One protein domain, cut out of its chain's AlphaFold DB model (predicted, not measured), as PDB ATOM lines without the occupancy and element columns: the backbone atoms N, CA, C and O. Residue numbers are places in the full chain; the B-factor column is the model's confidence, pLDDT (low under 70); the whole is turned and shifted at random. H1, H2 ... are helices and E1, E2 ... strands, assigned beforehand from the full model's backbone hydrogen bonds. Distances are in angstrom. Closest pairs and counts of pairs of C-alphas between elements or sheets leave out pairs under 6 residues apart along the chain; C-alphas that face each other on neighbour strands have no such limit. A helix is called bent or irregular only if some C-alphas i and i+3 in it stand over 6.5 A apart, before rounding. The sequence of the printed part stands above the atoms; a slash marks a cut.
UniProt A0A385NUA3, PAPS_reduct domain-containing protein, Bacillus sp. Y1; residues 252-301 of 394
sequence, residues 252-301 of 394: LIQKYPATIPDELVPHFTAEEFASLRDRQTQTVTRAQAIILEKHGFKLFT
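AT A GLANCE: This is residues 252 to 301 of the 394 residues of the protein "PAPS_reduct domain-containing protein" of Bacillus sp. Y1 (UniProt A0A385NUA3). This is a small rounded body in which a short two-stranded ribbon, E1 and E2, is made near the two ends of the printed part, with helix H3 over one face of it. H1 lies beside H3, away from the strands, H2 comes next to H1, and residues 278 to 285 run back from H2 past E1 to H3, which brings the parts round a shared middle. The printed part has 50 residues, with three named helices and two named strands in the order E1, H1, H2, H3, E2; the class is mixed, helices and strands, and the sheet E1 - E2 is antiparallel. The whole is compact, with a radius of gyration of the C-alphas of 9.5 A, and the C-alphas span 24 by 22 by 18 A along their three main axes.

IN THESE COORDINATES: Start at C-alpha 252, at (27.549, 36.780, -55.899), where the strand E1 begins; it takes residues 252 to 255 and measures 9.1 A from first to last C-alpha. Six residues on, look for H1, residues 262 to 267, whose first and last C-alphas are 10.1 A apart. H1 is irregular: C-alphas 263 and 266 are 7.0 A apart, where a regular helix has about 5 A. After a tight link of two residues comes H2, residues 270 to 277, 10.5 A long, which begins at C-alpha 270, at (21.420, 23.991, -41.736). Eight residues later you reach the longest helix, H3, residues 286 to 294, 12.7 A from first to last C-alpha. Then, past three residues, find the strand E2, residues 298 to 300, 7.1 A long, which ends at C-alpha 300, at (30.937, 40.595, -56.058).

HOW THE PARTS SIT: Begin with E1 at the first printed residue and set E2 beside it: the two are antiparallel neighbours, with 150 degrees between their N-to-C directions. The C-alphas of Ile 253 and Leu 299 face each other at 4.6 A. Look there for N 254 and O 298, 2.8 A apart, and for N 300 and O 252, also 2.8 A apart, both within hydrogen-bond range. E1 and H3 are near each other, with 5 pairs of C-alphas within 10 A. From E2, the closest C-alphas to H3 are those of Leu 299 and Glu 293, at 6.9 A. H1 and H3 only just touch, with 3 pairs of C-alphas within 8 A, the closest being His 267 and Gln 288 at 6.7 A. They run opposite ways at a shallow tilt of 16 degrees, though the line of H1 is a rough one. H1 and H2 are close but not clearly touching, and their closest C-alphas, those of Val 265 and Phe 273, are 6.3 A apart. These two stand at a steep tilt of 44 degrees, opposite ways. H2 is apart from H3, from E1 and from E2, and H1 is apart from E2. Every O i to N i+4 pair is within hydrogen-bond range in H2, against 4 of 5 in H3 and 0 of 2 in H1, where 2 of 3 O i to N i+3 pairs are within range.

THE WHOLE: The two C-alphas farthest apart are those of Ala 270 and Phe 300, at 23.9 A, while the first and last printed C-alphas, of Leu 252 and Thr 301, are 6.6 A apart. The printed part has no cut and no long link: H1 to H2 and H3 to E2 are tight, E1 to H1 and H2 to H3 short. In the B-factor column the mean pLDDT of the printed part of this model is 93.8, and no printed residue is under 70.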
ATOM      1  N   LEU A 252      27.133  37.954 -55.136       95.50
ATOM      2  CA  LEU A 252      27.549  36.780 -55.899       95.50
ATOM      3  C   LEU A 252      28.869  36.226 -55.367       95.50
ATOM      4  O   LEU A 252      29.868  36.947 -55.334       95.50
ATOM      5  N   ILE A 253      28.905  34.937 -55.029       95.31
ATOM      6  CA  ILE A 253      30.156  34.226 -54.750       95.31
ATOM      7  C   ILE A 253      30.882  33.986 -56.077       95.31
ATOM      8  O   ILE A 253      30.415  33.250 -56.942       95.31
ATOM      9  N   GLN A 254      32.042  34.618 -56.246       92.31
ATOM     10  CA  GLN A 254      32.891  34.453 -57.429       92.31
ATOM     11  C   GLN A 254      33.887  33.312 -57.264       92.31
ATOM     12  O   GLN A 254      34.271  32.671 -58.238       92.31
ATOM     13  N   LYS A 255      34.373  33.109 -56.036       92.75
ATOM     14  CA  LYS A 255      35.345  32.064 -55.728       92.75
ATOM     15  C   LYS A 255      35.215  31.614 -54.281       92.75
ATOM     16  O   LYS A 255      35.238  32.434 -53.365       92.75
ATOM     17  N   TYR A 256      35.168  30.300 -54.108       96.25
ATOM     18  CA  TYR A 256      35.273  29.636 -52.816       96.25
ATOM     19  C   TYR A 256      36.738  29.509 -52.361       96.25
ATOM     20  O   TYR A 256      37.618  29.295 -53.207       96.25
ATOM     21  N   PRO A 257      37.018  29.573 -51.045       95.38
ATOM     22  CA  PRO A 257      38.314  29.183 -50.499       95.38
ATOM     23  C   PRO A 257      38.572  27.678 -50.700       95.38
ATOM     24  O   PRO A 257      37.702  26.920 -51.143       95.38
ATOM     25  N   ALA A 258      39.789  27.224 -50.394       94.19
ATOM     26  CA  ALA A 258      40.121  25.798 -50.449       94.19
ATOM     27  C   ALA A 258      39.288  24.992 -49.436       94.19
ATOM     28  O   ALA A 258      38.727  23.954 -49.781       94.19
ATOM     29  N   THR A 259      39.143  25.526 -48.225       93.75
ATOM     30  CA  THR A 259      38.393  24.932 -47.115       93.75
ATOM     31  C   THR A 259      37.302  25.881 -46.633       93.75
ATOM     32  O   THR A 259      37.536  27.086 -46.546       93.75
ATOM     33  N   ILE A 260      36.130  25.342 -46.297       95.56
ATOM     34  CA  ILE A 260      35.004  26.102 -45.740       95.56
ATOM     35  C   ILE A 260      34.968  25.820 -44.230       95.56
ATOM     36  O   ILE A 260      34.739  24.670 -43.863       95.56
ATOM     37  N   PRO A 261      35.259  26.812 -43.369       93.25
ATOM     38  CA  PRO A 261      35.376  26.595 -41.931       93.25
ATOM     39  C   PRO A 261      34.011  26.456 -41.243       93.25
ATOM     40  O   PRO A 261      33.033  27.096 -41.633       93.25
ATOM     41  N   ASP A 262      33.973  25.672 -40.166       93.25
ATOM     42  CA  ASP A 262      32.761  25.405 -39.371       93.25
ATOM     43  C   ASP A 262      32.306  26.612 -38.543       93.25
ATOM     44  O   ASP A 262      31.146  26.693 -38.148       93.25
ATOM     45  N   GLU A 263      33.179  27.606 -38.365       94.00
ATOM     46  CA  GLU A 263      32.858  28.910 -37.766       94.00
ATOM     47  C   GLU A 263      31.740  29.654 -38.514       94.00
ATOM     48  O   GLU A 263      31.116  30.556 -37.965       94.00
ATOM     49  N   LEU A 264      31.455  29.266 -39.760       94.00
ATOM     50  CA  LEU A 264      30.366  29.828 -40.550       94.00
ATOM     51  C   LEU A 264      28.987  29.272 -40.168       94.00
ATOM     52  O   LEU A 264      27.999  29.951 -40.429       94.00
ATOM     53  N   VAL A 265      28.895  28.094 -39.536       94.12
ATOM     54  CA  VAL A 265      27.619  27.424 -39.199       94.12
ATOM     55  C   VAL A 265      26.602  28.357 -38.521       94.12
ATOM     56  O   VAL A 265      25.454  28.362 -38.952       94.12
ATOM     57  N   PRO A 266      26.963  29.195 -37.524       94.81
ATOM     58  CA  PRO A 266      25.995  30.054 -36.835       94.81
ATOM     59  C   PRO A 266      25.362  31.146 -37.712       94.81
ATOM     60  O   PRO A 266      24.408  31.794 -37.290       94.81
ATOM     61  N   HIS A 267      25.906  31.392 -38.905       92.00
ATOM     62  CA  HIS A 267      25.488  32.469 -39.807       92.00
ATOM     63  C   HIS A 267      24.583  31.998 -40.952       92.00
ATOM     64  O   HIS A 267      24.201  32.797 -41.812       92.00
ATOM     65  N   PHE A 268      24.258  30.707 -40.972       93.88
ATOM     66  CA  PHE A 268      23.444  30.062 -41.988       93.88
ATOM     67  C   PHE A 268      22.470  29.093 -41.320       93.88
ATOM     68  O   PHE A 268      22.746  28.518 -40.267       93.88
ATOM     69  N   THR A 269      21.323  28.877 -41.949       95.25
ATOM     70  CA  THR A 269      20.494  27.712 -41.634       95.25
ATOM     71  C   THR A 269      21.240  26.421 -41.992       95.25
ATOM     72  O   THR A 269      22.188  26.426 -42.781       95.25
ATOM     73  N   ALA A 270      20.804  25.286 -41.438       94.75
ATOM     74  CA  ALA A 270      21.420  23.991 -41.736       94.75
ATOM     75  C   ALA A 270      21.410  23.665 -43.244       94.75
ATOM     76  O   ALA A 270      22.402  23.163 -43.771       94.75
ATOM     77  N   GLU A 271      20.318  23.995 -43.941       95.56
ATOM     78  CA  GLU A 271      20.172  23.795 -45.387       95.56
ATOM     79  C   GLU A 271      21.107  24.709 -46.189       95.56
ATOM     80  O   GLU A 271      21.845  24.240 -47.060       95.56
ATOM     81  N   GLU A 272      21.144  26.004 -45.859       95.62
ATOM     82  CA  GLU A 272      22.053  26.946 -46.514       95.62
ATOM     83  C   GLU A 272      23.517  26.544 -46.310       95.62
ATOM     84  O   GLU A 272      24.312  26.611 -47.247       95.62
ATOM     85  N   PHE A 273      23.891  26.100 -45.106       96.31
ATOM     86  CA  PHE A 273      25.270  25.715 -44.827       96.31
ATOM     87  C   PHE A 273      25.678  24.422 -45.542       96.31
ATOM     88  O   PHE A 273      26.811  24.322 -46.014       96.31
ATOM     89  N   ALA A 274      24.765  23.454 -45.674       96.12
ATOM     90  CA  ALA A 274      24.996  22.261 -46.487       96.12
ATOM     91  C   ALA A 274      25.251  22.639 -47.955       96.12
ATOM     92  O   ALA A 274      26.281  22.267 -48.517       96.12
ATOM     93  N   SER A 275      24.394  23.491 -48.534       96.50
ATOM     94  CA  SER A 275      24.584  24.032 -49.888       96.50
ATOM     95  C   SER A 275      25.914  24.783 -50.037       96.50
ATOM     96  O   SER A 275      26.596  24.667 -51.063       96.50
ATOM     97  N   LEU A 276      26.320  25.534 -49.006       96.31
ATOM     98  CA  LEU A 276      27.582  26.265 -49.005       96.31
ATOM     99  C   LEU A 276      28.770  25.298 -49.018       96.31
ATOM    100  O   LEU A 276      29.676  25.483 -49.834       96.31
ATOM    101  N   ARG A 277      28.755  24.262 -48.167       94.19
ATOM    102  CA  ARG A 277      29.790  23.213 -48.109       94.19
ATOM    103  C   ARG A 277      29.925  22.455 -49.424       94.19
ATOM    104  O   ARG A 277      31.046  22.259 -49.891       94.19
ATOM    105  N   ASP A 278      28.798  22.134 -50.048       95.62
ATOM    106  CA  ASP A 278      28.740  21.459 -51.347       95.62
ATOM    107  C   ASP A 278      29.066  22.396 -52.523       95.62
ATOM    108  O   ASP A 278      29.063  21.980 -53.682       95.62
ATOM    109  N   ARG A 279      29.391  23.666 -52.236       95.69
ATOM    110  CA  ARG A 279      29.746  24.709 -53.211       95.69
ATOM    111  C   ARG A 279      28.638  25.001 -54.227       95.69
ATOM    112  O   ARG A 279      28.917  25.406 -55.354       95.69
ATOM    113  N   GLN A 280      27.387  24.807 -53.822       95.06
ATOM    114  CA  GLN A 280      26.201  25.051 -54.644       95.06
ATOM    115  C   GLN A 280      25.626  26.460 -54.441       95.06
ATOM    116  O   GLN A 280      24.919  26.978 -55.305       95.06
ATOM    117  N   THR A 281      25.936  27.110 -53.318       94.44
ATOM    118  CA  THR A 281      25.463  28.469 -53.027       94.44
ATOM    119  C   THR A 281      26.074  29.503 -53.976       94.44
ATOM    120  O   THR A 281      27.250  29.839 -53.905       94.44
ATOM    121  N   GLN A 282      25.258  30.098 -54.839       91.81
ATOM    122  CA  GLN A 282      25.736  31.155 -55.736       91.81
ATOM    123  C   GLN A 282      25.594  32.560 -55.132       91.81
ATOM    124  O   GLN A 282      26.425  33.435 -55.379       91.81
ATOM    125  N   THR A 283      24.536  32.786 -54.350       92.56
ATOM    126  CA  THR A 283      24.137  34.112 -53.861       92.56
ATOM    127  C   THR A 283      23.988  34.113 -52.353       92.56
ATOM    128  O   THR A 283      23.477  33.148 -51.796       92.56
ATOM    129  N   VAL A 284      24.361  35.219 -51.712       92.69
ATOM    130  CA  VAL A 284      24.158  35.435 -50.275       92.69
ATOM    131  C   VAL A 284      23.672  36.853 -49.964       92.69
ATOM    132  O   VAL A 284      23.821  37.789 -50.760       92.69
ATOM    133  N   THR A 285      23.112  37.034 -48.768       88.69
ATOM    134  CA  THR A 285      22.786  38.365 -48.229       88.69
ATOM    135  C   THR A 285      24.054  39.183 -47.965       88.69
ATOM    136  O   THR A 285      25.154  38.634 -47.888       88.69
ATOM    137  N   ARG A 286      23.938  40.512 -47.793       88.88
ATOM    138  CA  ARG A 286      25.128  41.329 -47.496       88.88
ATOM    139  C   ARG A 286      25.743  40.988 -46.134       88.88
ATOM    140  O   ARG A 286      26.966  40.997 -46.023       88.88
ATOM    141  N   ALA A 287      24.928  40.635 -45.138       83.81
ATOM    142  CA  ALA A 287      25.409  40.198 -43.826       83.81
ATOM    143  C   ALA A 287      26.276  38.932 -43.938       83.81
ATOM    144  O   ALA A 287      27.422  38.925 -43.489       83.81
ATOM    145  N   GLN A 288      25.777  37.906 -44.636       90.00
ATOM    146  CA  GLN A 288      26.542  36.692 -44.938       90.00
ATOM    147  C   GLN A 288      27.798  37.010 -45.765       90.00
ATOM    148  O   GLN A 288      28.880  36.531 -45.438       90.00
ATOM    149  N   ALA A 289      27.698  37.869 -46.789       93.06
ATOM    150  CA  ALA A 289      28.831  38.258 -47.630       93.06
ATOM    151  C   ALA A 289      30.005  38.830 -46.820       93.06
ATOM    152  O   ALA A 289      31.136  38.400 -47.020       93.06
ATOM    153  N   ILE A 290      29.741  39.742 -45.877       89.88
ATOM    154  CA  ILE A 290      30.776  40.343 -45.017       89.88
ATOM    155  C   ILE A 290      31.528  39.267 -44.223       89.88
ATOM    156  O   ILE A 290      32.745  39.353 -44.047       89.88
ATOM    157  N   ILE A 291      30.818  38.253 -43.730       91.50
ATOM    158  CA  ILE A 291      31.415  37.155 -42.965       91.50
ATOM    159  C   ILE A 291      32.212  36.233 -43.892       91.50
ATOM    160  O   ILE A 291      33.343  35.874 -43.568       91.50
ATOM    161  N   LEU A 292      31.678  35.891 -45.065       95.12
ATOM    162  CA  LEU A 292      32.372  35.056 -46.048       95.12
ATOM    163  C   LEU A 292      33.665  35.712 -46.565       95.12
ATOM    164  O   LEU A 292      34.685  35.032 -46.680       95.12
ATOM    165  N   GLU A 293      33.665  37.026 -46.814       94.31
ATOM    166  CA  GLU A 293      34.859  37.783 -47.229       94.31
ATOM    167  C   GLU A 293      35.999  37.651 -46.199       94.31
ATOM    168  O   GLU A 293      37.161  37.488 -46.580       94.31
ATOM    169  N   LYS A 294      35.680  37.629 -44.896       93.06
ATOM    170  CA  LYS A 294      36.669  37.409 -43.819       93.06
ATOM    171  C   LYS A 294      37.281  36.005 -43.840       93.06
ATOM    172  O   LYS A 294      38.410  35.841 -43.390       93.06
ATOM    173  N   HIS A 295      36.575  35.024 -44.398       95.19
ATOM    174  CA  HIS A 295      37.004  33.624 -44.485       95.19
ATOM    175  C   HIS A 295      37.553  33.256 -45.874       95.19
ATOM    176  O   HIS A 295      37.578  32.089 -46.263       95.19
ATOM    177  N   GLY A 296      38.004  34.251 -46.644       94.69
ATOM    178  CA  GLY A 296      38.725  34.029 -47.898       94.69
ATOM    179  C   GLY A 296      37.842  33.725 -49.110       94.69
ATOM    180  O   GLY A 296      38.370  33.380 -50.171       94.69
ATOM    181  N   PHE A 297      36.520  33.878 -49.000       96.25
ATOM    182  CA  PHE A 297      35.657  33.897 -50.176       96.25
ATOM    183  C   PHE A 297      35.888  35.181 -50.974       96.25
ATOM    184  O   PHE A 297      36.094  36.259 -50.415       96.25
ATOM    185  N   LYS A 298      35.797  35.081 -52.300       94.56
ATOM    186  CA  LYS A 298      35.753  36.247 -53.185       94.56
ATOM    187  C   LYS A 298      34.314  36.480 -53.614       94.56
ATOM    188  O   LYS A 298      33.719  35.596 -54.232       94.56
ATOM    189  N   LEU A 299      33.783  37.665 -53.333       94.56
ATOM    190  CA  LEU A 299      32.422  38.044 -53.691       94.56
ATOM    191  C   LEU A 299      32.392  39.284 -54.585       94.56
ATOM    192  O   LEU A 299      33.245  40.167 -54.492       94.56
ATOM    193  N   PHE A 300      31.370  39.353 -55.439       94.38
ATOM    194  CA  PHE A 300      30.937  40.595 -56.058       94.38
ATOM    195  C   PHE A 300      29.705  41.118 -55.320       94.38
ATOM    196  O   PHE A 300      28.648  40.482 -55.310       94.38
ATOM    197  N   THR A 301      29.848  42.305 -54.742       92.62
ATOM    198  CA  THR A 301      28.792  42.997 -54.003       92.62
ATOM    199  C   THR A 301      28.245  44.139 -54.856       92.62
ATOM    200  O   THR A 301      28.987  45.088 -55.148       92.62
TER     201      THR A 301